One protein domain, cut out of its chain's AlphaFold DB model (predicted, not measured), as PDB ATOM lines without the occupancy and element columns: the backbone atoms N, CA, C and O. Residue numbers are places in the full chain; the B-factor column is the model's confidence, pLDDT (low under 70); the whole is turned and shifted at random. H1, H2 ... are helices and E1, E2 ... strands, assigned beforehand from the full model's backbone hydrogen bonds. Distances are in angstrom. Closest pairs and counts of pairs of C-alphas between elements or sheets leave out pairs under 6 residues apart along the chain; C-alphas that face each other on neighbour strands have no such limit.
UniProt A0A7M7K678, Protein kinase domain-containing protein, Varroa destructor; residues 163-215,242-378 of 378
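AT A GLANCE: This is residues 163 to 215 and 242 to 378 of the 378 residues of the protein "Protein kinase domain-containing protein" of Varroa destructor (UniProt A0A7M7K678). Three helices, H2, H5 and H4, stand side by side in a row, with the crossed helices H6 and H7 packed over one side of H2 and H5. The hairpin E2-E3 lies along H2 at that end of the row, the two-strand ribbon E1-E4 covers H2 on the side away from H6 and H7, and little H3 packs on H4 at the far end. The 190 printed residues include seven named helices and six named strands, in the order H1 H2 E1 E2 E3 E4 E5 E6 H3 H4 H5 H6 H7, of mixed class, with three antiparallel two-strand sheets, E1-E4, E2-E3 and E5-E6. The whole is compact, radius of gyration of the C-alphas 16.2 A, spanning 49 by 36 by 33 A.

IN THESE COORDINATES: H1, residues 165 to 168, begins at C-alpha 165 (28.995, -27.734, -5.532). H2, residues 174 to 195, is 31.6 A long. The strands are E1, residues 207 to 211, E2, 244 to 249, E3, 252 to 257, E4, 261 to 265, E5, 272 to 274, and E6, 278 to 280. H3 is residues 285 to 288, H4 293 to 304, 16.2 A, H5 317 to 330, 19.9 A, and H6 344 to 356, 18.7 A. H7, residues 361 to 367, ends at C-alpha 367 (17.730, -7.283, 2.491).

HOW THE PARTS SIT: H5 is the hub and touches four helices. It touches H2 at a shallow tilt of 13 degrees, opposite ways, closest C-alphas Lys 177 and Leu 330, 6.5 A. H4 and H5 form a helical hairpin at 14 degrees, closest C-alphas Gln 301 and Thr 318, 5.9 A. H5 touches H6 at a steep tilt of 52 degrees, closest C-alphas Lys 324 and Tyr 351, 6.1 A. H2, with residues 185 to 193 alone, touches H7, closest C-alphas Ala 189 and Arg 362, 4.4 A. Helix packing is mostly crossed. The closest C-alphas of H2 and E4 are Ile 180 and Ile 263, 6.4 A; of H2 and E2, Ala 190 and Val 249, 4.8 A; of H1 and E1, Leu 165 and Val 208, 5.3 A. N 208 and O 264 join E1 to E4 within hydrogen-bond range at 2.9 A, N 247 and O 254 the hairpin E2-E3 at 2.8 A, and N 273 and O 279 the hairpin E5-E6 at 3.0 A. Every O i to N i+4 pair is within range in H2, H4, H5 and H6; H7 has 0 of 3, but 3 of 4 O i to N i+3 pairs.

THE WHOLE: The C-alphas of Ser 285 and Thr 378, the two farthest apart, are 49.7 A apart. Residues 216 to 241 are not printed, and C-alphas 215 and 242 are 8.1 A apart across the cut. The links H2 to E1, H4 to H5 and H5 to H6 are long. Mean pLDDT of the printed part is 91.4; residues 214 to 215, 242 and 369 to 378 are under 70.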
ATOM      1  N   VAL A 163      26.297 -34.240  -5.072       92.62
ATOM      2  CA  VAL A 163      27.718 -34.030  -5.390       92.62
ATOM      3  C   VAL A 163      28.194 -32.651  -4.955       92.62
ATOM      4  O   VAL A 163      27.401 -31.714  -4.863       92.62
ATOM      5  N   GLU A 164      29.501 -32.500  -4.742       94.81
ATOM      6  CA  GLU A 164      30.096 -31.213  -4.375       94.81
ATOM      7  C   GLU A 164      29.715 -30.087  -5.348       94.81
ATOM      8  O   GLU A 164      29.760 -30.229  -6.578       94.81
ATOM      9  N   LEU A 165      29.395 -28.920  -4.786       96.69
ATOM     10  CA  LEU A 165      28.995 -27.734  -5.532       96.69
ATOM     11  C   LEU A 165      30.081 -27.301  -6.522       96.69
ATOM     12  O   LEU A 165      29.751 -26.855  -7.621       96.69
ATOM     13  N   GLU A 166      31.366 -27.439  -6.168       95.06
ATOM     14  CA  GLU A 166      32.479 -27.100  -7.067       95.06
ATOM     15  C   GLU A 166      32.450 -27.933  -8.356       95.06
ATOM     16  O   GLU A 166      32.597 -27.372  -9.446       95.06
ATOM     17  N   THR A 167      32.153 -29.230  -8.251       93.69
ATOM     18  CA  THR A 167      32.101 -30.168  -9.380       93.69
ATOM     19  C   THR A 167      31.006 -29.815 -10.384       93.69
ATOM     20  O   THR A 167      31.210 -29.900 -11.599       93.69
ATOM     21  N   ILE A 168      29.833 -29.381  -9.914       94.94
ATOM     22  CA  ILE A 168      28.699 -29.068 -10.801       94.94
ATOM     23  C   ILE A 168      28.549 -27.587 -11.136       94.94
ATOM     24  O   ILE A 168      27.735 -27.237 -11.995       94.94
ATOM     25  N   LEU A 169      29.338 -26.707 -10.518       95.81
ATOM     26  CA  LEU A 169      29.264 -25.260 -10.714       95.81
ATOM     27  C   LEU A 169      29.216 -24.810 -12.192       95.81
ATOM     28  O   LEU A 169      28.447 -23.884 -12.501       95.81
ATOM     29  N   PRO A 170      29.978 -25.421 -13.129       95.94
ATOM     30  CA  PRO A 170      29.926 -25.052 -14.545       95.94
ATOM     31  C   PRO A 170      28.587 -25.368 -15.226       95.94
ATOM     32  O   PRO A 170      28.276 -24.756 -16.245       95.94
ATOM     33  N   LYS A 171      27.808 -26.310 -14.680       96.06
ATOM     34  CA  LYS A 171      26.539 -26.796 -15.244       96.06
ATOM     35  C   LYS A 171      25.315 -26.033 -14.721       96.06
ATOM     36  O   LYS A 171      24.264 -26.087 -15.347       96.06
ATOM     37  N   LEU A 172      25.442 -25.334 -13.591       96.50
ATOM     38  CA  LEU A 172      24.330 -24.619 -12.958       96.50
ATOM     39  C   LEU A 172      23.917 -23.360 -13.738       96.50
ATOM     40  O   LEU A 172      24.769 -22.563 -14.153       96.50
ATOM     41  N   THR A 173      22.605 -23.138 -13.856       96.44
ATOM     42  CA  THR A 173      22.034 -21.906 -14.427       96.44
ATOM     43  C   THR A 173      22.219 -20.706 -13.492       96.44
ATOM     44  O   THR A 173      22.669 -20.831 -12.349       96.44
ATOM     45  N   THR A 174      21.889 -19.503 -13.973       96.44
ATOM     46  CA  THR A 174      21.984 -18.292 -13.139       96.44
ATOM     47  C   THR A 174      20.946 -18.331 -12.017       96.44
ATOM     48  O   THR A 174      21.269 -17.990 -10.881       96.44
ATOM     49  N   GLU A 175      19.737 -18.800 -12.313       95.25
ATOM     50  CA  GLU A 175      18.622 -18.969 -11.378       95.25
ATOM     51  C   GLU A 175      18.968 -19.966 -10.273       95.25
ATOM     52  O   GLU A 175      18.833 -19.641  -9.096       95.25
ATOM     53  N   GLN A 176      19.514 -21.132 -10.637       96.94
ATOM     54  CA  GLN A 176      19.955 -22.143  -9.672       96.94
ATOM     55  C   GLN A 176      21.026 -21.583  -8.735       96.94
ATOM     56  O   GLN A 176      20.931 -21.736  -7.521       96.94
ATOM     57  N   LYS A 177      22.016 -20.855  -9.269       98.25
ATOM     58  CA  LYS A 177      23.047 -20.209  -8.441       98.25
ATOM     59  C   LYS A 177      22.456 -19.155  -7.505       98.25
ATOM     60  O   LYS A 177      22.896 -19.058  -6.362       98.25
ATOM     61  N   CYS A 178      21.479 -18.366  -7.959       97.81
ATOM     62  CA  CYS A 178      20.829 -17.373  -7.101       97.81
ATOM     63  C   CYS A 178      20.007 -18.047  -5.995       97.81
ATOM     64  O   CYS A 178      20.097 -17.635  -4.842       97.81
ATOM     65  N   SER A 179      19.267 -19.108  -6.330       97.44
ATOM     66  CA  SER A 179      18.526 -19.921  -5.362       97.44
ATOM     67  C   SER A 179      19.449 -20.531  -4.309       97.44
ATOM     68  O   SER A 179      19.193 -20.362  -3.124       97.44
ATOM     69  N   ILE A 180      20.580 -21.118  -4.712       98.38
ATOM     70  CA  ILE A 180      21.581 -21.674  -3.787       98.38
ATOM     71  C   ILE A 180      22.080 -20.615  -2.793       98.38
ATOM     72  O   ILE A 180      22.151 -20.890  -1.597       98.38
ATOM     73  N   VAL A 181      22.371 -19.384  -3.241       98.56
ATOM     74  CA  VAL A 181      22.769 -18.290  -2.329       98.56
ATOM     75  C   VAL A 181      21.683 -18.008  -1.288       98.56
ATOM     76  O   VAL A 181      22.000 -17.823  -0.111       98.56
ATOM     77  N   LEU A 182      20.412 -17.981  -1.697       98.25
ATOM     78  CA  LEU A 182      19.298 -17.759  -0.776       98.25
ATOM     79  C   LEU A 182      19.091 -18.927   0.185       98.25
ATOM     80  O   LEU A 182      18.960 -18.679   1.380       98.25
ATOM     81  N   GLN A 183      19.110 -20.169  -0.308       98.44
ATOM     82  CA  GLN A 183      18.989 -21.376   0.512       98.44
ATOM     83  C   GLN A 183      20.056 -21.385   1.620       98.44
ATOM     84  O   GLN A 183      19.727 -21.519   2.794       98.44
ATOM     85  N   ILE A 184      21.321 -21.124   1.266       98.75
ATOM     86  CA  ILE A 184      22.429 -21.037   2.231       98.75
ATOM     87  C   ILE A 184      22.217 -19.885   3.221       98.75
ATOM     88  O   ILE A 184      22.401 -20.058   4.423       98.75
ATOM     89  N   THR A 185      21.819 -18.705   2.738       98.75
ATOM     90  CA  THR A 185      21.609 -17.528   3.600       98.75
ATOM     91  C   THR A 185      20.506 -17.775   4.630       98.75
ATOM     92  O   THR A 185      20.685 -17.454   5.803       98.75
ATOM     93  N   LEU A 186      19.379 -18.361   4.213       98.69
ATOM     94  CA  LEU A 186      18.263 -18.693   5.102       98.69
ATOM     95  C   LEU A 186      18.632 -19.810   6.082       98.69
ATOM     96  O   LEU A 186      18.332 -19.694   7.268       98.69
ATOM     97  N   GLY A 187      19.325 -20.852   5.612       98.56
ATOM     98  CA  GLY A 187      19.786 -21.953   6.455       98.56
ATOM     99  C   GLY A 187      20.726 -21.493   7.568       98.56
ATOM    100  O   GLY A 187      20.527 -21.826   8.735       98.56
ATOM    101  N   LEU A 188      21.703 -20.645   7.229       98.81
ATOM    102  CA  LEU A 188      22.595 -20.030   8.214       98.81
ATOM    103  C   LEU A 188      21.839 -19.102   9.169       98.81
ATOM    104  O   LEU A 188      22.134 -19.097  10.357       98.81
ATOM    105  N   ALA A 189      20.847 -18.343   8.692       98.75
ATOM    106  CA  ALA A 189      20.055 -17.464   9.550       98.75
ATOM    107  C   ALA A 189      19.218 -18.241  10.585       98.75
ATOM    108  O   ALA A 189      19.143 -17.826  11.741       98.75
ATOM    109  N   ALA A 190      18.621 -19.370  10.193       98.69
ATOM    110  CA  ALA A 190      17.908 -20.259  11.109       98.69
ATOM    111  C   ALA A 190      18.855 -20.862  12.161       98.69
ATOM    112  O   ALA A 190      18.543 -20.856  13.350       98.69
ATOM    113  N   ALA A 191      20.041 -21.317  11.744       98.69
ATOM    114  CA  ALA A 191      21.041 -21.875  12.652       98.69
ATOM    115  C   ALA A 191      21.643 -20.820  13.600       98.69
ATOM    116  O   ALA A 191      21.838 -21.094  14.782       98.69
ATOM    117  N   GLU A 192      21.883 -19.595  13.121       98.62
ATOM    118  CA  GLU A 192      22.246 -18.451  13.966       98.62
ATOM    119  C   GLU A 192      21.168 -18.168  15.018       98.62
ATOM    120  O   GLU A 192      21.494 -17.844  16.154       98.62
ATOM    121  N   ALA A 193      19.886 -18.265  14.651       98.38
ATOM    122  CA  ALA A 193      18.778 -17.987  15.561       98.38
ATOM    123  C   ALA A 193      18.577 -19.089  16.610       98.38
ATOM    124  O   ALA A 193      18.142 -18.794  17.720       98.38
ATOM    125  N   ALA A 194      18.873 -20.343  16.262       98.25
ATOM    126  CA  ALA A 194      18.685 -21.487  17.147       98.25
ATOM    127  C   ALA A 194      19.894 -21.767  18.056       98.25
ATOM    128  O   ALA A 194      19.700 -22.127  19.212       98.25
ATOM    129  N   PHE A 195      21.118 -21.606  17.543       98.38
ATOM    130  CA  PHE A 195      22.333 -22.135  18.178       98.38
ATOM    131  C   PHE A 195      23.510 -21.150  18.189       98.38
ATOM    132  O   PHE A 195      24.650 -21.568  18.394       98.38
ATOM    133  N   ASP A 196      23.293 -19.860  17.900       98.38
ATOM    134  CA  ASP A 196      24.371 -18.885  17.658       98.38
ATOM    135  C   ASP A 196      25.455 -19.444  16.706       98.38
ATOM    136  O   ASP A 196      26.664 -19.281  16.926       98.38
ATOM    137  N   PHE A 197      25.014 -20.187  15.687       98.62
ATOM    138  CA  PHE A 197      25.889 -20.974  14.830       98.62
ATOM    139  C   PHE A 197      26.755 -20.105  13.917       98.62
ATOM    140  O   PHE A 197      26.283 -19.174  13.267       98.62
ATOM    141  N   GLU A 198      28.018 -20.491  13.786       98.50
ATOM    142  CA  GLU A 198      28.972 -19.986  12.810       98.50
ATOM    143  C   GLU A 198      29.650 -21.168  12.115       98.50
ATOM    144  O   GLU A 198      30.353 -21.943  12.766       98.50
ATOM    145  N   HIS A 199      29.508 -21.291  10.794       97.88
ATOM    146  CA  HIS A 199      30.097 -22.426  10.068       97.88
ATOM    147  C   HIS A 199      31.622 -22.343   9.986       97.88
ATOM    148  O   HIS A 199      32.319 -23.349  10.079       97.88
ATOM    149  N   ARG A 200      32.140 -21.126   9.774       96.88
ATOM    150  CA  ARG A 200      33.570 -20.767   9.730       96.88
ATOM    151  C   ARG A 200      34.444 -21.442   8.671       96.88
ATOM    152  O   ARG A 200      35.619 -21.083   8.570       96.88
ATOM    153  N   ASP A 201      33.874 -22.319   7.860       96.50
ATOM    154  CA  ASP A 201      34.580 -23.028   6.795       96.50
ATOM    155  C   ASP A 201      33.688 -23.380   5.596       96.50
ATOM    156  O   ASP A 201      33.689 -24.487   5.076       96.50
ATOM    157  N   LEU A 202      32.850 -22.443   5.163       96.94
ATOM    158  CA  LEU A 202      31.824 -22.712   4.155       96.94
ATOM    159  C   LEU A 202      32.349 -22.512   2.719       96.94
ATOM    160  O   LEU A 202      31.865 -21.662   1.960       96.94
ATOM    161  N   HIS A 203      33.395 -23.255   2.351       96.06
ATOM    162  CA  HIS A 203      33.892 -23.302   0.974       96.06
ATOM    163  C   HIS A 203      33.066 -24.243   0.084       96.06
ATOM    164  O   HIS A 203      32.176 -24.940   0.555       96.06
ATOM    165  N   LEU A 204      33.342 -24.258  -1.228       96.50
ATOM    166  CA  LEU A 204      32.502 -24.986  -2.188       96.50
ATOM    167  C   LEU A 204      32.474 -26.507  -1.969       96.50
ATOM    168  O   LEU A 204      31.433 -27.098  -2.217       96.50
ATOM    169  N   SER A 205      33.561 -27.123  -1.497       91.75
ATOM    170  CA  SER A 205      33.564 -28.560  -1.168       91.75
ATOM    171  C   SER A 205      32.772 -28.910   0.099       91.75
ATOM    172  O   SER A 205      32.388 -30.056   0.260       91.75
ATOM    173  N   ASN A 206      32.436 -27.929   0.949       96.31
ATOM    174  CA  ASN A 206      31.586 -28.134   2.135       96.31
ATOM    175  C   ASN A 206      30.093 -27.895   1.827       96.31
ATOM    176  O   ASN A 206      29.270 -27.634   2.706       96.31
ATOM    177  N   LEU A 207      29.746 -27.955   0.543       97.88
ATOM    178  CA  LEU A 207      28.415 -27.744  -0.001       97.88
ATOM    179  C   LEU A 207      28.151 -28.834  -1.036       97.88
ATOM    180  O   LEU A 207      28.854 -28.905  -2.043       97.88
ATOM    181  N   VAL A 208      27.121 -29.646  -0.824       97.00
ATOM    182  CA  VAL A 208      26.676 -30.658  -1.793       97.00
ATOM    183  C   VAL A 208      25.317 -30.289  -2.365       97.00
ATOM    184  O   VAL A 208      24.511 -29.623  -1.713       97.00
ATOM    185  N   VAL A 209      25.087 -30.664  -3.620       96.56
ATOM    186  CA  VAL A 209      23.871 -30.343  -4.360       96.56
ATOM    187  C   VAL A 209      23.255 -31.616  -4.916       96.56
ATOM    188  O   VAL A 209      23.904 -32.355  -5.663       96.56
ATOM    189  N   SER A 210      21.967 -31.787  -4.644       94.69
ATOM    190  CA  SER A 210      21.112 -32.833  -5.204       94.69
ATOM    191  C   SER A 210      20.071 -32.242  -6.149       94.69
ATOM    192  O   SER A 210      19.768 -31.039  -6.129       94.69
ATOM    193  N   ASP A 211      19.530 -33.104  -7.007       92.94
ATOM    194  CA  ASP A 211      18.271 -32.819  -7.681       92.94
ATOM    195  C   ASP A 211      17.148 -32.754  -6.640       92.94
ATOM    196  O   ASP A 211      17.041 -33.605  -5.760       92.94
ATOM    197  N   TYR A 212      16.338 -31.701  -6.714       88.75
ATOM    198  CA  TYR A 212      15.163 -31.536  -5.867       88.75
ATOM    199  C   TYR A 212      13.938 -31.932  -6.677       88.75
ATOM    200  O   TYR A 212      13.408 -31.129  -7.453       88.75
ATOM    201  N   GLU A 213      13.547 -33.196  -6.546       72.62
ATOM    202  CA  GLU A 213      12.353 -33.722  -7.190       72.62
ATOM    203  C   GLU A 213      11.100 -33.474  -6.351       72.62
ATOM    204  O   GLU A 213      11.106 -33.455  -5.120       72.62
ATOM    205  N   ILE A 214      10.004 -33.269  -7.069       56.62
ATOM    206  CA  ILE A 214       8.682 -33.026  -6.520       56.62
ATOM    207  C   ILE A 214       8.094 -34.377  -6.116       56.62
ATOM    208  O   ILE A 214       7.662 -35.143  -6.981       56.62
ATOM    209  N   ASN A 215       7.994 -34.660  -4.820       45.19
ATOM    210  CA  ASN A 215       7.136 -35.749  -4.365       45.19
ATOM    211  C   ASN A 215       5.671 -35.317  -4.532       45.19
ATOM    212  O   ASN A 215       5.103 -34.660  -3.668       45.19
ATOM    213  N   SER A 242       5.524 -26.649  -6.447       59.78
ATOM    214  CA  SER A 242       6.170 -27.920  -6.152       59.78
ATOM    215  C   SER A 242       7.698 -27.847  -6.049       59.78
ATOM    216  O   SER A 242       8.321 -28.730  -5.471       59.78
ATOM    217  N   SER A 243       8.324 -26.788  -6.569       85.81
ATOM    218  CA  SER A 243       9.773 -26.571  -6.475       85.81
ATOM    219  C   SER A 243      10.181 -25.683  -5.296       85.81
ATOM    220  O   SER A 243      11.367 -25.373  -5.159       85.81
ATOM    221  N   MET A 244       9.244 -25.229  -4.464       92.50
ATOM    222  CA  MET A 244       9.535 -24.311  -3.364       92.50
ATOM    223  C   MET A 244      10.063 -25.065  -2.135       92.50
ATOM    224  O   MET A 244       9.532 -26.102  -1.751       92.50
ATOM    225  N   ILE A 245      11.094 -24.517  -1.491       95.19
ATOM    226  CA  ILE A 245      11.648 -25.013  -0.224       95.19
ATOM    227  C   ILE A 245      11.269 -24.022   0.879       95.19
ATOM    228  O   ILE A 245      11.561 -22.825   0.756       95.19
ATOM    229  N   GLU A 246      10.622 -24.507   1.942       95.75
ATOM    230  CA  GLU A 246      10.305 -23.702   3.126       95.75
ATOM    231  C   GLU A 246      11.515 -23.613   4.068       95.75
ATOM    232  O   GLU A 246      12.126 -24.612   4.444       95.75
ATOM    233  N   PHE A 247      11.800 -22.396   4.513       97.75
ATOM    234  CA  PHE A 247      12.673 -22.085   5.635       97.75
ATOM    235  C   PHE A 247      11.865 -21.344   6.694       97.75
ATOM    236  O   PHE A 247      10.952 -20.587   6.365       97.75
ATOM    237  N   ARG A 248      12.235 -21.489   7.965       98.06
ATOM    238  CA  ARG A 248      11.668 -20.690   9.056       98.06
ATOM    239  C   ARG A 248      12.794 -20.084   9.866       98.06
ATOM    240  O   ARG A 248      13.761 -20.767  10.174       98.06
ATOM    241  N   VAL A 249      12.678 -18.804  10.192       97.88
ATOM    242  CA  VAL A 249      13.622 -18.111  11.073       97.88
ATOM    243  C   VAL A 249      12.809 -17.360  12.109       97.88
ATOM    244  O   VAL A 249      11.992 -16.511  11.753       97.88
ATOM    245  N   GLU A 250      12.999 -17.707  13.380       96.94
ATOM    246  CA  GLU A 250      12.272 -17.128  14.516       96.94
ATOM    247  C   GLU A 250      10.740 -17.194  14.329       96.94
ATOM    248  O   GLU A 250      10.010 -16.248  14.620       96.94
ATOM    249  N   GLY A 251      10.250 -18.320  13.795       95.81
ATOM    250  CA  GLY A 251       8.829 -18.586  13.545       95.81
ATOM    251  C   GLY A 251       8.256 -17.942  12.278       95.81
ATOM    252  O   GLY A 251       7.081 -18.143  11.974       95.81
ATOM    253  N   LYS A 252       9.051 -17.182  11.513       95.75
ATOM    254  CA  LYS A 252       8.622 -16.594  10.239       95.75
ATOM    255  C   LYS A 252       9.034 -17.473   9.062       95.75
ATOM    256  O   LYS A 252      10.221 -17.748   8.903       95.75
ATOM    257  N   SER A 253       8.075 -17.832   8.208       95.69
ATOM    258  CA  SER A 253       8.326 -18.608   6.989       95.69
ATOM    259  C   SER A 253       8.894 -17.769   5.843       95.69
ATOM    260  O   SER A 253       8.485 -16.628   5.601       95.69
ATOM    261  N   TYR A 254       9.808 -18.384   5.103       95.44
ATOM    262  CA  TYR A 254      10.443 -17.893   3.890       95.44
ATOM    263  C   TYR A 254      10.442 -19.023   2.860       95.44
ATOM    264  O   TYR A 254      10.766 -20.156   3.193       95.44
ATOM    265  N   TRP A 255      10.109 -18.718   1.609       94.38
ATOM    266  CA  TRP A 255      10.003 -19.722   0.550       94.38
ATOM    267  C   TRP A 255      10.954 -19.390  -0.598       94.38
ATOM    268  O   TRP A 255      10.965 -18.261  -1.098       94.38
ATOM    269  N   VAL A 256      11.744 -20.375  -1.029       94.94
ATOM    270  CA  VAL A 256      12.712 -20.230  -2.127       94.94
ATOM    271  C   VAL A 256      12.405 -21.234  -3.227       94.94
ATOM    272  O   VAL A 256      12.353 -22.430  -2.963       94.94
ATOM    273  N   ASN A 257      12.253 -20.764  -4.468       94.88
ATOM    274  CA  ASN A 257      12.169 -21.653  -5.625       94.88
ATOM    275  C   ASN A 257      13.525 -22.349  -5.818       94.88
ATOM    276  O   ASN A 257      14.547 -21.685  -6.016       94.88
ATOM    277  N   SER A 258      13.549 -23.677  -5.731       95.44
ATOM    278  CA  SER A 258      14.759 -24.503  -5.837       95.44
ATOM    279  C   SER A 258      15.350 -24.536  -7.245       95.44
ATOM    280  O   SER A 258      16.537 -24.819  -7.402       95.44
ATOM    281  N   PHE A 259      14.538 -24.289  -8.281       94.31
ATOM    282  CA  PHE A 259      14.902 -24.569  -9.677       94.31
ATOM    283  C   PHE A 259      15.455 -25.992  -9.876       94.31
ATOM    284  O   PHE A 259      16.423 -26.205 -10.619       94.31
ATOM    285  N   GLY A 260      14.853 -26.950  -9.162       94.31
ATOM    286  CA  GLY A 260      15.222 -28.362  -9.182       94.31
ATOM    287  C   GLY A 260      16.533 -28.675  -8.464       94.31
ATOM    288  O   GLY A 260      17.102 -29.732  -8.711       94.31
ATOM    289  N   LYS A 261      17.055 -27.770  -7.620       95.94
ATOM    290  CA  LYS A 261      18.309 -27.964  -6.878       95.94
ATOM    291  C   LYS A 261      18.140 -27.676  -5.391       95.94
ATOM    292  O   LYS A 261      17.717 -26.581  -5.012       95.94
ATOM    293  N   LYS A 262      18.555 -28.627  -4.556       96.75
ATOM    294  CA  LYS A 262      18.640 -28.471  -3.100       96.75
ATOM    295  C   LYS A 262      20.102 -28.497  -2.672       96.75
ATOM    296  O   LYS A 262      20.869 -29.332  -3.143       96.75
ATOM    297  N   ILE A 263      20.478 -27.560  -1.806       97.62
ATOM    298  CA  ILE A 263      21.808 -27.521  -1.188       97.62
ATOM    299  C   ILE A 263      21.788 -28.192   0.185       97.62
ATOM    300  O   ILE A 263      20.849 -27.980   0.951       97.62
ATOM    301  N   ALA A 264      22.851 -28.920   0.518       97.94
ATOM    302  CA  ALA A 264      23.155 -29.341   1.880       97.94
ATOM    303  C   ALA A 264      24.560 -28.875   2.300       97.94
ATOM    304  O   ALA A 264      25.529 -28.981   1.547       97.94
ATOM    305  N   LEU A 265      24.650 -28.323   3.507       98.19
ATOM    306  CA  LEU A 265      25.874 -27.927   4.190       98.19
ATOM    307  C   LEU A 265      26.447 -29.157   4.885       98.19
ATOM    308  O   LEU A 265      25.729 -29.828   5.632       98.19
ATOM    309  N   ILE A 266      27.735 -29.406   4.682       96.12
ATOM    310  CA  ILE A 266      28.484 -30.498   5.308       96.12
ATOM    311  C   ILE A 266      29.737 -29.945   5.994       96.12
ATOM    312  O   ILE A 266      30.091 -28.788   5.795       96.12
ATOM    313  N   ASP A 267      30.406 -30.799   6.764       94.38
ATOM    314  CA  ASP A 267      31.647 -30.506   7.488       94.38
ATOM    315  C   ASP A 267      31.555 -29.312   8.453       94.38
ATOM    316  O   ASP A 267      31.774 -28.146   8.119       94.38
ATOM    317  N   TYR A 268      31.276 -29.628   9.714       95.69
ATOM    318  CA  TYR A 268      31.191 -28.635  10.782       95.69
ATOM    319  C   TYR A 268      32.455 -28.615  11.651       95.69
ATOM    320  O   TYR A 268      32.430 -28.057  12.753       95.69
ATOM    321  N   GLY A 269      33.566 -29.185  11.167       92.94
ATOM    322  CA  GLY A 269      34.801 -29.375  11.928       92.94
ATOM    323  C   GLY A 269      35.440 -28.078  12.427       92.94
ATOM    324  O   GLY A 269      36.139 -28.082  13.436       92.94
ATOM    325  N   MET A 270      35.168 -26.943  11.777       93.88
ATOM    326  CA  MET A 270      35.674 -25.616  12.169       93.88
ATOM    327  C   MET A 270      34.627 -24.708  12.826       93.88
ATOM    328  O   MET A 270      34.903 -23.533  13.098       93.88
ATOM    329  N   SER A 271      33.425 -25.230  13.050       96.31
ATOM    330  CA  SER A 271      32.279 -24.429  13.458       96.31
ATOM    331  C   SER A 271      32.366 -23.924  14.900       96.31
ATOM    332  O   SER A 271      33.238 -24.297  15.693       96.31
ATOM    333  N   ARG A 272      31.447 -23.016  15.234       97.62
ATOM    334  CA  ARG A 272      31.167 -22.571  16.597       97.62
ATOM    335  C   ARG A 272      29.661 -22.502  16.801       97.62
ATOM    336  O   ARG A 272      28.953 -21.994  15.940       97.62
ATOM    337  N   LEU A 273      29.186 -22.982  17.941       98.31
ATOM    338  CA  LEU A 273      27.771 -23.007  18.296       98.31
ATOM    339  C   LEU A 273      27.575 -22.993  19.813       98.31
ATOM    340  O   LEU A 273      28.519 -23.160  20.590       98.31
ATOM    341  N   VAL A 274      26.331 -22.789  20.220       98.00
ATOM    342  CA  VAL A 274      25.857 -22.884  21.595       98.00
ATOM    343  C   VAL A 274      24.712 -23.887  21.621       98.00
ATOM    344  O   VAL A 274      23.699 -23.682  20.958       98.00
ATOM    345  N   VAL A 275      24.888 -24.961  22.388       90.31
ATOM    346  CA  VAL A 275      23.808 -25.894  22.736       90.31
ATOM    347  C   VAL A 275      23.547 -25.733  24.233       90.31
ATOM    348  O   VAL A 275      22.801 -24.838  24.621       90.31
ATOM    349  N   ASP A 276      24.276 -26.470  25.071       90.44
ATOM    350  CA  ASP A 276      24.328 -26.240  26.523       90.44
ATOM    351  C   ASP A 276      25.531 -25.374  26.922       90.44
ATOM    352  O   ASP A 276      25.482 -24.567  27.851       90.44
ATOM    353  N   GLU A 277      26.629 -25.518  26.181       93.69
ATOM    354  CA  GLU A 277      27.842 -24.725  26.324       93.69
ATOM    355  C   GLU A 277      28.322 -24.204  24.967       93.69
ATOM    356  O   GLU A 277      27.833 -24.596  23.907       93.69
ATOM    357  N   THR A 278      29.288 -23.284  24.995       96.88
ATOM    358  CA  THR A 278      29.939 -22.822  23.767       96.88
ATOM    359  C   THR A 278      30.929 -23.870  23.280       96.88
ATOM    360  O   THR A 278      32.000 -24.030  23.873       96.88
ATOM    361  N   LEU A 279      30.596 -24.500  22.161       96.94
ATOM    362  CA  LEU A 279      31.442 -25.439  21.439       96.94
ATOM    363  C   LEU A 279      32.099 -24.714  20.266       96.94
ATOM    364  O   LEU A 279      31.457 -23.922  19.574       96.94
ATOM    365  N   TYR A 280      33.395 -24.931  20.067       95.69
ATOM    366  CA  TYR A 280      34.151 -24.304  18.989       95.69
ATOM    367  C   TYR A 280      35.431 -25.076  18.692       95.69
ATOM    368  O   TYR A 280      36.053 -25.621  19.605       95.69
ATOM    369  N   THR A 281      35.880 -25.009  17.443       91.31
ATOM    370  CA  THR A 281      37.197 -25.518  17.050       91.31
ATOM    371  C   THR A 281      38.169 -24.366  16.823       91.31
ATOM    372  O   THR A 281      37.839 -23.335  16.228       91.31
ATOM    373  N   SER A 282      39.399 -24.526  17.313       86.12
ATOM    374  CA  SER A 282      40.518 -23.648  16.953       86.12
ATOM    375  C   SER A 282      41.293 -24.264  15.799       86.12
ATOM    376  O   SER A 282      41.396 -25.479  15.702       86.12
ATOM    377  N   PHE A 283      41.889 -23.436  14.950       82.06
ATOM    378  CA  PHE A 283      42.594 -23.919  13.768       82.06
ATOM    379  C   PHE A 283      44.020 -23.387  13.671       82.06
ATOM    380  O   PHE A 283      44.365 -22.338  14.220       82.06
ATOM    381  N   SER A 284      44.851 -24.146  12.956       80.94
ATOM    382  CA  SER A 284      46.256 -23.830  12.708       80.94
ATOM    383  C   SER A 284      46.413 -22.551  11.883       80.94
ATOM    384  O   SER A 284      45.619 -22.265  10.984       80.94
ATOM    385  N   SER A 285      47.506 -21.820  12.115       84.38
ATOM    386  CA  SER A 285      47.891 -20.670  11.292       84.38
ATOM    387  C   SER A 285      48.137 -21.033   9.826       84.38
ATOM    388  O   SER A 285      47.994 -20.164   8.969       84.38
ATOM    389  N   SER A 286      48.443 -22.299   9.519       87.75
ATOM    390  CA  SER A 286      48.642 -22.775   8.142       87.75
ATOM    391  C   SER A 286      47.414 -22.548   7.257       87.75
ATOM    392  O   SER A 286      47.551 -22.296   6.062       87.75
ATOM    393  N   ILE A 287      46.202 -22.533   7.830       89.06
ATOM    394  CA  ILE A 287      44.983 -22.276   7.054       89.06
ATOM    395  C   ILE A 287      44.943 -20.854   6.467       89.06
ATOM    396  O   ILE A 287      44.210 -20.595   5.510       89.06
ATOM    397  N   LEU A 288      45.731 -19.930   7.030       92.50
ATOM    398  CA  LEU A 288      45.813 -18.526   6.624       92.50
ATOM    399  C   LEU A 288      46.773 -18.303   5.445       92.50
ATOM    400  O   LEU A 288      46.790 -17.206   4.871       92.50
ATOM    401  N   GLU A 289      47.572 -19.311   5.095       93.44
ATOM    402  CA  GLU A 289      48.612 -19.235   4.072       93.44
ATOM    403  C   GLU A 289      48.043 -19.378   2.655       93.44
ATOM    404  O   GLU A 289      47.075 -20.090   2.411       93.44
ATOM    405  N   GLY A 290      48.650 -18.688   1.688       93.19
ATOM    406  CA  GLY A 290      48.238 -18.719   0.283       93.19
ATOM    407  C   GLY A 290      47.380 -17.528  -0.158       93.19
ATOM    408  O   GLY A 290      46.883 -16.727   0.635       93.19
ATOM    409  N   HIS A 291      47.219 -17.377  -1.473       93.75
ATOM    410  CA  HIS A 291      46.700 -16.139  -2.076       93.75
ATOM    411  C   HIS A 291      45.293 -16.257  -2.668       93.75
ATOM    412  O   HIS A 291      44.724 -15.244  -3.076       93.75
ATOM    413  N   ASN A 292      44.722 -17.462  -2.708       95.88
ATOM    414  CA  ASN A 292      43.394 -17.668  -3.275       95.88
ATOM    415  C   ASN A 292      42.289 -17.022  -2.406       95.88
ATOM    416  O   ASN A 292      42.514 -16.589  -1.269       95.88
ATOM    417  N   LEU A 293      41.079 -16.936  -2.963       96.25
ATOM    418  CA  LEU A 293      39.950 -16.268  -2.318       96.25
ATOM    419  C   LEU A 293      39.526 -16.943  -0.999       96.25
ATOM    420  O   LEU A 293      39.150 -16.246  -0.060       96.25
ATOM    421  N   GLN A 294      39.629 -18.269  -0.901       96.69
ATOM    422  CA  GLN A 294      39.295 -19.018   0.314       96.69
ATOM    423  C   GLN A 294      40.278 -18.667   1.436       96.69
ATOM    424  O   GLN A 294      39.871 -18.231   2.509       96.69
ATOM    425  N   ARG A 295      41.584 -18.678   1.142       96.31
ATOM    426  CA  ARG A 295      42.643 -18.251   2.074       96.31
ATOM    427  C   ARG A 295      42.490 -16.796   2.510       96.31
ATOM    428  O   ARG A 295      42.671 -16.465   3.680       96.31
ATOM    429  N   LYS A 296      42.092 -15.911   1.590       96.94
ATOM    430  CA  LYS A 296      41.737 -14.523   1.926       96.94
ATOM    431  C   LYS A 296      40.551 -14.455   2.895       96.94
ATOM    432  O   LYS A 296      40.605 -13.668   3.836       96.94
ATOM    433  N   THR A 297      39.534 -15.285   2.693       97.38
ATOM    434  CA  THR A 297      38.342 -15.355   3.551       97.38
ATOM    435  C   THR A 297      38.708 -15.820   4.959       97.38
ATOM    436  O   THR A 297      38.328 -15.151   5.916       97.38
ATOM    437  N   TYR A 298      39.569 -16.835   5.114       97.00
ATOM    438  CA  TYR A 298      40.078 -17.218   6.439       97.00
ATOM    439  C   TYR A 298      40.839 -16.093   7.138       97.00
ATOM    440  O   TYR A 298      40.686 -15.913   8.343       97.00
ATOM    441  N   ARG A 299      41.643 -15.301   6.416       96.38
ATOM    442  CA  ARG A 299      42.342 -14.147   7.012       96.38
ATOM    443  C   ARG A 299      41.382 -13.053   7.467       96.38
ATOM    444  O   ARG A 299      41.584 -12.476   8.535       96.38
ATOM    445  N   GLU A 300      40.353 -12.763   6.674       95.94
ATOM    446  CA  GLU A 300      39.297 -11.821   7.058       95.94
ATOM    447  C   GLU A 300      38.541 -12.326   8.295       95.94
ATOM    448  O   GLU A 300      38.385 -11.569   9.250       95.94
ATOM    449  N   GLN A 301      38.184 -13.614   8.331       96.00
ATOM    450  CA  GLN A 301      37.545 -14.269   9.474       96.00
ATOM    451  C   GLN A 301      38.426 -14.222  10.723       96.00
ATOM    452  O   GLN A 301      37.977 -13.792  11.779       96.00
ATOM    453  N   HIS A 302      39.694 -14.619  10.606       94.75
ATOM    454  CA  HIS A 302      40.661 -14.591  11.701       94.75
ATOM    455  C   HIS A 302      40.780 -13.180  12.286       94.75
ATOM    456  O   HIS A 302      40.796 -13.011  13.501       94.75
ATOM    457  N   LYS A 303      40.827 -12.145  11.437       94.19
ATOM    458  CA  LYS A 303      40.832 -10.753  11.902       94.19
ATOM    459  C   LYS A 303      39.520 -10.378  12.599       94.19
ATOM    460  O   LYS A 303      39.570  -9.721  13.634       94.19
ATOM    461  N   LEU A 304      38.379 -10.776  12.037       94.31
ATOM    462  CA  LEU A 304      37.049 -10.443  12.545       94.31
ATOM    463  C   LEU A 304      36.787 -11.053  13.931       94.31
ATOM    464  O   LEU A 304      36.279 -10.375  14.812       94.31
ATOM    465  N   VAL A 305      37.232 -12.292  14.143       93.19
ATOM    466  CA  VAL A 305      37.146 -13.009  15.426       93.19
ATOM    467  C   VAL A 305      38.099 -12.431  16.490       93.19
ATOM    468  O   VAL A 305      37.960 -12.723  17.672       93.19
ATOM    469  N   GLY A 306      39.058 -11.577  16.112       90.12
ATOM    470  CA  GLY A 306      40.057 -11.009  17.028       90.12
ATOM    471  C   GLY A 306      41.363 -11.809  17.104       90.12
ATOM    472  O   GLY A 306      42.214 -11.532  17.946       90.12
ATOM    473  N   GLY A 307      41.551 -12.781  16.214       84.62
ATOM    474  CA  GLY A 307      42.776 -13.559  16.050       84.62
ATOM    475  C   GLY A 307      42.932 -14.754  16.987       84.62
ATOM    476  O   GLY A 307      41.964 -15.251  17.564       84.62
ATOM    477  N   ILE A 308      44.171 -15.239  17.095       79.88
ATOM    478  CA  ILE A 308      44.529 -16.465  17.822       79.88
ATOM    479  C   ILE A 308      43.976 -16.432  19.253       79.88
ATOM    480  O   ILE A 308      44.169 -15.463  19.983       79.88
ATOM    481  N   GLY A 309      43.305 -17.518  19.647       81.62
ATOM    482  CA  GLY A 309      42.718 -17.692  20.979       81.62
ATOM    483  C   GLY A 309      41.295 -17.150  21.135       81.62
ATOM    484  O   GLY A 309      40.631 -17.493  22.108       81.62
ATOM    485  N   ASN A 310      40.784 -16.379  20.170       90.88
ATOM    486  CA  ASN A 310      39.452 -15.773  20.261       90.88
ATOM    487  C   ASN A 310      38.349 -16.565  19.543       90.88
ATOM    488  O   ASN A 310      37.205 -16.128  19.518       90.88
ATOM    489  N   TYR A 311      38.647 -17.760  19.021       92.06
ATOM    490  CA  TYR A 311      37.664 -18.611  18.334       92.06
ATOM    491  C   TYR A 311      36.491 -19.060  19.213       92.06
ATOM    492  O   TYR A 311      35.454 -19.452  18.693       92.06
ATOM    493  N   ARG A 312      36.580 -18.937  20.535       94.56
ATOM    494  CA  ARG A 312      35.420 -19.154  21.408       94.56
ATOM    495  C   ARG A 312      34.361 -18.052  21.280       94.56
ATOM    496  O   ARG A 312      33.174 -18.299  21.493       94.56
ATOM    497  N   THR A 313      34.791 -16.833  20.972       93.25
ATOM    498  CA  THR A 313      33.943 -15.640  20.932       93.25
ATOM    499  C   THR A 313      32.964 -15.720  19.767       93.25
ATOM    500  O   THR A 313      33.338 -16.127  18.666       93.25
ATOM    501  N   ALA A 314      31.713 -15.333  20.030       96.31
ATOM    502  CA  ALA A 314      30.682 -15.220  19.008       96.31
ATOM    503  C   ALA A 314      30.997 -14.060  18.056       96.31
ATOM    504  O   ALA A 314      31.291 -12.944  18.492       96.31
ATOM    505  N   MET A 315      30.916 -14.336  16.765       97.50
ATOM    506  CA  MET A 315      31.094 -13.391  15.674       97.50
ATOM    507  C   MET A 315      30.234 -13.843  14.481       97.50
ATOM    508  O   MET A 315      30.768 -14.305  13.472       97.50
ATOM    509  N   PRO A 316      28.894 -13.762  14.581       97.94
ATOM    510  CA  PRO A 316      27.976 -14.301  13.571       97.94
ATOM    511  C   PRO A 316      28.181 -13.686  12.173       97.94
ATOM    512  O   PRO A 316      27.851 -14.283  11.152       97.94
ATOM    513  N   GLU A 317      28.818 -12.520  12.079       98.25
ATOM    514  CA  GLU A 317      29.249 -11.909  10.824       98.25
ATOM    515  C   GLU A 317      30.249 -12.761  10.018       98.25
ATOM    516  O   GLU A 317      30.449 -12.504   8.825       98.25
ATOM    517  N   THR A 318      30.855 -13.796  10.612       98.19
ATOM    518  CA  THR A 318      31.640 -14.791   9.867       98.19
ATOM    519  C   THR A 318      30.783 -15.540   8.843       98.19
ATOM    520  O   THR A 318      31.253 -15.785   7.732       98.19
ATOM    521  N   ASN A 319      29.505 -15.807   9.125       98.75
ATOM    522  CA  ASN A 319      28.601 -16.421   8.149       98.75
ATOM    523  C   ASN A 319      28.357 -15.506   6.944       98.75
ATOM    524  O   ASN A 319      28.444 -15.955   5.804       98.75
ATOM    525  N   GLY A 320      28.132 -14.204   7.155       98.44
ATOM    526  CA  GLY A 320      28.007 -13.259   6.039       98.44
ATOM    527  C   GLY A 320      29.291 -13.115   5.228       98.44
ATOM    528  O   GLY A 320      29.245 -12.990   4.002       98.44
ATOM    529  N   LEU A 321      30.451 -13.197   5.879       98.31
ATOM    530  CA  LEU A 321      31.737 -13.254   5.190       98.31
ATOM    531  C   LEU A 321      31.821 -14.467   4.243       98.31
ATOM    532  O   LEU A 321      32.267 -14.317   3.102       98.31
ATOM    533  N   TRP A 322      31.333 -15.633   4.666       98.62
ATOM    534  CA  TRP A 322      31.249 -16.813   3.806       98.62
ATOM    535  C   TRP A 322      30.167 -16.708   2.725       98.62
ATOM    536  O   TRP A 322      30.424 -17.069   1.580       98.62
ATOM    537  N   ILE A 323      29.007 -16.108   3.006       98.69
ATOM    538  CA  ILE A 323      27.998 -15.803   1.974       98.69
ATOM    539  C   ILE A 323      28.608 -14.904   0.883       98.69
ATOM    540  O   ILE A 323      28.446 -15.160  -0.312       98.69
ATOM    541  N   LYS A 324      29.402 -13.893   1.263       98.38
ATOM    542  CA  LYS A 324      30.151 -13.043   0.321       98.38
ATOM    543  C   LYS A 324      31.155 -13.851  -0.500       98.38
ATOM    544  O   LYS A 324      31.265 -13.628  -1.708       98.38
ATOM    545  N   PHE A 325      31.889 -14.770   0.133       98.44
ATOM    546  CA  PHE A 325      32.801 -15.687  -0.554       98.44
ATOM    547  C   PHE A 325      32.061 -16.509  -1.618       98.44
ATOM    548  O   PHE A 325      32.497 -16.556  -2.772       98.44
ATOM    549  N   LEU A 326      30.907 -17.077  -1.262       98.38
ATOM    550  CA  LEU A 326      30.086 -17.884  -2.160       98.38
ATOM    551  C   LEU A 326      29.571 -17.065  -3.340       98.38
ATOM    552  O   LEU A 326      29.791 -17.455  -4.484       98.38
ATOM    553  N   ILE A 327      28.996 -15.881  -3.104       98.31
ATOM    554  CA  ILE A 327      28.575 -14.984  -4.191       98.31
ATOM    555  C   ILE A 327      29.760 -14.666  -5.118       98.31
ATOM    556  O   ILE A 327      29.614 -14.654  -6.345       98.31
ATOM    557  N   CYS A 328      30.956 -14.457  -4.555       97.81
ATOM    558  CA  CYS A 328      32.157 -14.203  -5.344       97.81
ATOM    559  C   CYS A 328      32.551 -15.372  -6.255       97.81
ATOM    560  O   CYS A 328      32.931 -15.123  -7.402       97.81
ATOM    561  N   LYS A 329      32.472 -16.612  -5.754       97.69
ATOM    562  CA  LYS A 329      32.793 -17.835  -6.506       97.69
ATOM    563  C   LYS A 329      31.714 -18.176  -7.536       97.69
ATOM    564  O   LYS A 329      32.052 -18.514  -8.666       97.69
ATOM    565  N   LEU A 330      30.438 -18.049  -7.172       97.44
ATOM    566  CA  LEU A 330      29.304 -18.387  -8.038       97.44
ATOM    567  C   LEU A 330      29.153 -17.411  -9.210       97.44
ATOM    568  O   LEU A 330      28.774 -17.818 -10.312       97.44
ATOM    569  N   PHE A 331      29.491 -16.135  -8.997       97.19
ATOM    570  CA  PHE A 331      29.278 -15.080  -9.984       97.19
ATOM    571  C   PHE A 331      30.519 -14.217 -10.202       97.19
ATOM    572  O   PHE A 331      30.551 -13.089  -9.728       97.19
ATOM    573  N   PRO A 332      31.537 -14.652 -10.962       94.00
ATOM    574  CA  PRO A 332      32.743 -13.847 -11.192       94.00
ATOM    575  C   PRO A 332      32.486 -12.487 -11.868       94.00
ATOM    576  O   PRO A 332      33.264 -11.552 -11.690       94.00
ATOM    577  N   LYS A 333      31.391 -12.363 -12.634       93.44
ATOM    578  CA  LYS A 333      30.935 -11.116 -13.267       93.44
ATOM    579  C   LYS A 333      29.710 -10.584 -12.519       93.44
ATOM    580  O   LYS A 333      28.696 -11.273 -12.454       93.44
ATOM    581  N   ARG A 334      29.815  -9.371 -11.972       93.44
ATOM    582  CA  ARG A 334      28.774  -8.686 -11.183       93.44
ATOM    583  C   ARG A 334      28.660  -7.212 -11.613       93.44
ATOM    584  O   ARG A 334      29.652  -6.690 -12.129       93.44
ATOM    585  N   PRO A 335      27.516  -6.537 -11.384       94.38
ATOM    586  CA  PRO A 335      26.272  -7.061 -10.802       94.38
ATOM    587  C   PRO A 335      25.522  -8.004 -11.754       94.38
ATOM    588  O   PRO A 335      25.755  -8.007 -12.964       94.38
ATOM    589  N   LEU A 336      24.628  -8.824 -11.203       94.81
ATOM    590  CA  LEU A 336      23.716  -9.667 -11.975       94.81
ATOM    591  C   LEU A 336      22.645  -8.810 -12.650       94.81
ATOM    592  O   LEU A 336      22.216  -7.805 -12.090       94.81
ATOM    593  N   ASN A 337      22.199  -9.211 -13.841       93.00
ATOM    594  CA  ASN A 337      21.106  -8.529 -14.533       93.00
ATOM    595  C   ASN A 337      19.755  -8.988 -13.948       93.00
ATOM    596  O   ASN A 337      19.419 -10.162 -14.123       93.00
ATOM    597  N   PRO A 338      18.963  -8.091 -13.324       91.69
ATOM    598  CA  PRO A 338      17.668  -8.431 -12.728       91.69
ATOM    599  C   PRO A 338      16.668  -9.089 -13.682       91.69
ATOM    600  O   PRO A 338      15.837  -9.874 -13.249       91.69
ATOM    601  N   ASN A 339      16.769  -8.810 -14.984       90.31
ATOM    602  CA  ASN A 339      15.850  -9.334 -15.996       90.31
ATOM    603  C   ASN A 339      16.221 -10.746 -16.479       90.31
ATOM    604  O   ASN A 339      15.559 -11.272 -17.367       90.31
ATOM    605  N   LYS A 340      17.325 -11.323 -15.984       87.19
ATOM    606  CA  LYS A 340      17.871 -12.597 -16.480       87.19
ATOM    607  C   LYS A 340      17.773 -13.761 -15.505       87.19
ATOM    608  O   LYS A 340      18.127 -14.854 -15.911       87.19
ATOM    609  N   ALA A 341      17.402 -13.525 -14.251       90.25
ATOM    610  CA  ALA A 341      17.242 -14.586 -13.267       90.25
ATOM    611  C   ALA A 341      16.382 -14.105 -12.101       90.25
ATOM    612  O   ALA A 341      16.570 -12.990 -11.598       90.25
ATOM    613  N   GLN A 342      15.497 -14.978 -11.619       88.88
ATOM    614  CA  GLN A 342      14.847 -14.767 -10.332       88.88
ATOM    615  C   GLN A 342      15.920 -14.660  -9.242       88.88
ATOM    616  O   GLN A 342      16.955 -15.324  -9.293       88.88
ATOM    617  N   TYR A 343      15.676 -13.787  -8.269       94.50
ATOM    618  CA  TYR A 343      16.574 -13.501  -7.148       94.50
ATOM    619  C   TYR A 343      17.865 -12.725  -7.466       94.50
ATOM    620  O   TYR A 343      18.640 -12.429  -6.554       94.50
ATOM    621  N   ALA A 344      18.097 -12.307  -8.715       95.50
ATOM    622  CA  ALA A 344      19.276 -11.510  -9.067       95.50
ATOM    623  C   ALA A 344      19.365 -10.178  -8.289       95.50
ATOM    624  O   ALA A 344      20.461  -9.754  -7.922       95.50
ATOM    625  N   ILE A 345      18.226  -9.532  -8.001       94.69
ATOM    626  CA  ILE A 345      18.170  -8.306  -7.181       94.69
ATOM    627  C   ILE A 345      18.636  -8.600  -5.755       94.69
ATOM    628  O   ILE A 345      19.525  -7.917  -5.253       94.69
ATOM    629  N   GLN A 346      18.090  -9.648  -5.139       95.75
ATOM    630  CA  GLN A 346      18.411 -10.070  -3.782       95.75
ATOM    631  C   GLN A 346      19.897 -10.412  -3.648       95.75
ATOM    632  O   GLN A 346      20.559  -9.945  -2.726       95.75
ATOM    633  N   VAL A 347      20.459 -11.163  -4.600       97.19
ATOM    634  CA  VAL A 347      21.891 -11.502  -4.601       97.19
ATOM    635  C   VAL A 347      22.766 -10.253  -4.760       97.19
ATOM    636  O   VAL A 347      23.783 -10.134  -4.075       97.19
ATOM    637  N   ASN A 348      22.378  -9.298  -5.615       96.56
ATOM    638  CA  ASN A 348      23.092  -8.023  -5.735       96.56
ATOM    639  C   ASN A 348      23.048  -7.227  -4.421       96.56
ATOM    640  O   ASN A 348      24.087  -6.757  -3.966       96.56
ATOM    641  N   GLN A 349      21.881  -7.133  -3.778       95.88
ATOM    642  CA  GLN A 349      21.702  -6.432  -2.502       95.88
ATOM    643  C   GLN A 349      22.507  -7.077  -1.369       95.88
ATOM    644  O   GLN A 349      23.177  -6.369  -0.613       95.88
ATOM    645  N   LEU A 350      22.498  -8.413  -1.278       96.88
ATOM    646  CA  LEU A 350      23.348  -9.160  -0.350       96.88
ATOM    647  C   LEU A 350      24.821  -8.822  -0.575       96.88
ATOM    648  O   LEU A 350      25.527  -8.462   0.364       96.88
ATOM    649  N   TYR A 351      25.286  -8.912  -1.824       97.44
ATOM    650  CA  TYR A 351      26.679  -8.640  -2.161       97.44
ATOM    651  C   TYR A 351      27.090  -7.212  -1.794       97.44
ATOM    652  O   TYR A 351      28.129  -7.018  -1.168       97.44
ATOM    653  N   GLU A 352      26.278  -6.217  -2.150       96.19
ATOM    654  CA  GLU A 352      26.540  -4.813  -1.833       96.19
ATOM    655  C   GLU A 352      26.633  -4.585  -0.319       96.19
ATOM    656  O   GLU A 352      27.604  -3.988   0.150       96.19
ATOM    657  N   ALA A 353      25.694  -5.119   0.463       96.38
ATOM    658  CA  ALA A 353      25.704  -4.972   1.917       96.38
ATOM    659  C   ALA A 353      26.923  -5.642   2.572       96.38
ATOM    660  O   ALA A 353      27.598  -5.022   3.399       96.38
ATOM    661  N   LEU A 354      27.243  -6.874   2.164       96.81
ATOM    662  CA  LEU A 354      28.366  -7.656   2.694       96.81
ATOM    663  C   LEU A 354      29.740  -7.095   2.292       96.81
ATOM    664  O   LEU A 354      30.751  -7.384   2.936       96.81
ATOM    665  N   MET A 355      29.800  -6.296   1.223       95.44
ATOM    666  CA  MET A 355      31.009  -5.574   0.821       95.44
ATOM    667  C   MET A 355      31.250  -4.310   1.652       95.44
ATOM    668  O   MET A 355      32.403  -3.903   1.802       95.44
ATOM    669  N   LEU A 356      30.194  -3.684   2.182       95.06
ATOM    670  CA  LEU A 356      30.297  -2.441   2.951       95.06
ATOM    671  C   LEU A 356      30.732  -2.679   4.397       95.06
ATOM    672  O   LEU A 356      31.511  -1.900   4.944       95.06
ATOM    673  N   LYS A 357      30.209  -3.733   5.028       94.06
ATOM    674  CA  LYS A 357      30.513  -4.075   6.419       94.06
ATOM    675  C   LYS A 357      30.267  -5.562   6.695       94.06
ATOM    676  O   LYS A 357      29.529  -6.200   5.949       94.06
ATOM    677  N   PRO A 358      30.839  -6.109   7.779       94.94
ATOM    678  CA  PRO A 358      30.433  -7.410   8.301       94.94
ATOM    679  C   PRO A 358      28.941  -7.397   8.688       94.94
ATOM    680  O   PRO A 358      28.471  -6.448   9.318       94.94
ATOM    681  N   VAL A 359      28.194  -8.422   8.272       96.94
ATOM    682  CA  VAL A 359      26.760  -8.614   8.562       96.94
ATOM    683  C   VAL A 359      26.533 -10.108   8.789       96.94
ATOM    684  O   VAL A 359      27.090 -10.906   8.047       96.94
ATOM    685  N   CYS A 360      25.762 -10.504   9.802       97.94
ATOM    686  CA  CYS A 360      25.383 -11.907  10.012       97.94
ATOM    687  C   CYS A 360      24.252 -12.351   9.070       97.94
ATOM    688  O   CYS A 360      23.560 -11.512   8.486       97.94
ATOM    689  N   ALA A 361      24.030 -13.658   8.929       98.00
ATOM    690  CA  ALA A 361      23.006 -14.190   8.032       98.00
ATOM    691  C   ALA A 361      21.585 -13.756   8.437       98.00
ATOM    692  O   ALA A 361      20.788 -13.385   7.574       98.00
ATOM    693  N   ARG A 362      21.273 -13.685   9.737       96.25
ATOM    694  CA  ARG A 362      19.984 -13.166  10.237       96.25
ATOM    695  C   ARG A 362      19.710 -11.734   9.792       96.25
ATOM    696  O   ARG A 362      18.615 -11.420   9.330       96.25
ATOM    697  N   ASN A 363      20.717 -10.865   9.859       96.06
ATOM    698  CA  ASN A 363      20.578  -9.471   9.434       96.06
ATOM    699  C   ASN A 363      20.540  -9.320   7.904       96.06
ATOM    700  O   ASN A 363      20.062  -8.304   7.400       96.06
ATOM    701  N   CYS A 364      20.981 -10.326   7.143       95.62
ATOM    702  CA  CYS A 364      20.791 -10.355   5.695       95.62
ATOM    703  C   CYS A 364      19.313 -10.515   5.302       95.62
ATOM    704  O   CYS A 364      18.926 -10.063   4.226       95.62
ATOM    705  N   LEU A 365      18.457 -11.078   6.164       93.75
ATOM    706  CA  LEU A 365      17.046 -11.327   5.839       93.75
ATOM    707  C   LEU A 365      16.253 -10.053   5.542       93.75
ATOM    708  O   LEU A 365      15.363 -10.071   4.691       93.75
ATOM    709  N   SER A 366      16.585  -8.927   6.183       89.25
ATOM    710  CA  SER A 366      15.941  -7.640   5.884       89.25
ATOM    711  C   SER A 366      16.248  -7.132   4.472       89.25
ATOM    712  O   SER A 366      15.516  -6.294   3.953       89.25
ATOM    713  N   LEU A 367      17.322  -7.630   3.852       84.44
ATOM    714  CA  LEU A 367      17.730  -7.283   2.491       84.44
ATOM    715  C   LEU A 367      17.046  -8.158   1.441       84.44
ATOM    716  O   LEU A 367      17.000  -7.783   0.278       84.44
ATOM    717  N   LEU A 368      16.517  -9.319   1.836       82.50
ATOM    718  CA  LEU A 368      16.002 -10.311   0.898       82.50
ATOM    719  C   LEU A 368      14.604 -10.017   0.360       82.50
ATOM    720  O   LEU A 368      14.168 -10.773  -0.502       82.50
ATOM    721  N   ALA A 369      13.940  -8.954   0.843       63.19
ATOM    722  CA  ALA A 369      12.625  -8.455   0.424       63.19
ATOM    723  C   ALA A 369      11.854  -9.438  -0.479       63.19
ATOM    724  O   ALA A 369      11.711  -9.236  -1.685       63.19
ATOM    725  N   PHE A 370      11.396 -10.545   0.108       62.50
ATOM    726  CA  PHE A 370      10.371 -11.366  -0.517       62.50
ATOM    727  C   PHE A 370       9.138 -10.466  -0.554       62.50
ATOM    728  O   PHE A 370       8.782  -9.914   0.490       62.50
ATOM    729  N   ASN A 371       8.592 -10.195  -1.745       44.56
ATOM    730  CA  ASN A 371       7.503  -9.231  -1.920       44.56
ATOM    731  C   ASN A 371       6.462  -9.384  -0.802       44.56
ATOM    732  O   ASN A 371       6.029 -10.488  -0.487       44.56
ATOM    733  N   GLY A 372       6.158  -8.259  -0.152       34.53
ATOM    734  CA  GLY A 372       5.488  -8.196   1.139       34.53
ATOM    735  C   GLY A 372       4.133  -8.891   1.169       34.53
ATOM    736  O   GLY A 372       3.127  -8.332   0.759       34.53
ATOM    737  N   ASN A 373       4.138 -10.104   1.691       31.56
ATOM    738  CA  ASN A 373       3.214 -10.717   2.637       31.56
ATOM    739  C   ASN A 373       3.747 -12.139   2.830       31.56
ATOM    740  O   ASN A 373       4.439 -12.653   1.961       31.56
ATOM    741  N   GLY A 374       3.443 -12.810   3.935       37.03
ATOM    742  CA  GLY A 374       3.717 -14.250   4.077       37.03
ATOM    743  C   GLY A 374       2.914 -15.133   3.104       37.03
ATOM    744  O   GLY A 374       2.529 -16.232   3.475       37.03
ATOM    745  N   GLY A 375       2.596 -14.635   1.907       32.31
ATOM    746  CA  GLY A 375       1.975 -15.345   0.806       32.31
ATOM    747  C   GLY A 375       3.018 -15.616  -0.272       32.31
ATOM    748  O   GLY A 375       3.847 -14.757  -0.576       32.31
ATOM    749  N   LEU A 376       2.967 -16.834  -0.807       33.62
ATOM    750  CA  LEU A 376       3.760 -17.299  -1.941       33.62
ATOM    751  C   LEU A 376       3.812 -16.235  -3.060       33.62
ATOM    752  O   LEU A 376       2.796 -15.580  -3.311       33.62
ATOM    753  N   PRO A 377       4.962 -16.052  -3.739       36.72
ATOM    754  CA  PRO A 377       4.999 -15.256  -4.958       36.72
ATOM    755  C   PRO A 377       4.058 -15.903  -5.981       36.72
ATOM    756  O   PRO A 377       4.197 -17.091  -6.262       36.72
ATOM    757  N   THR A 378       3.083 -15.134  -6.460       31.14
ATOM    758  CA  THR A 378       2.179 -15.506  -7.560       31.14
ATOM    759  C   THR A 378       2.888 -15.551  -8.895       31.14
ATOM    760  O   THR A 378       3.725 -14.635  -9.107       31.14
TER     761      THR A 378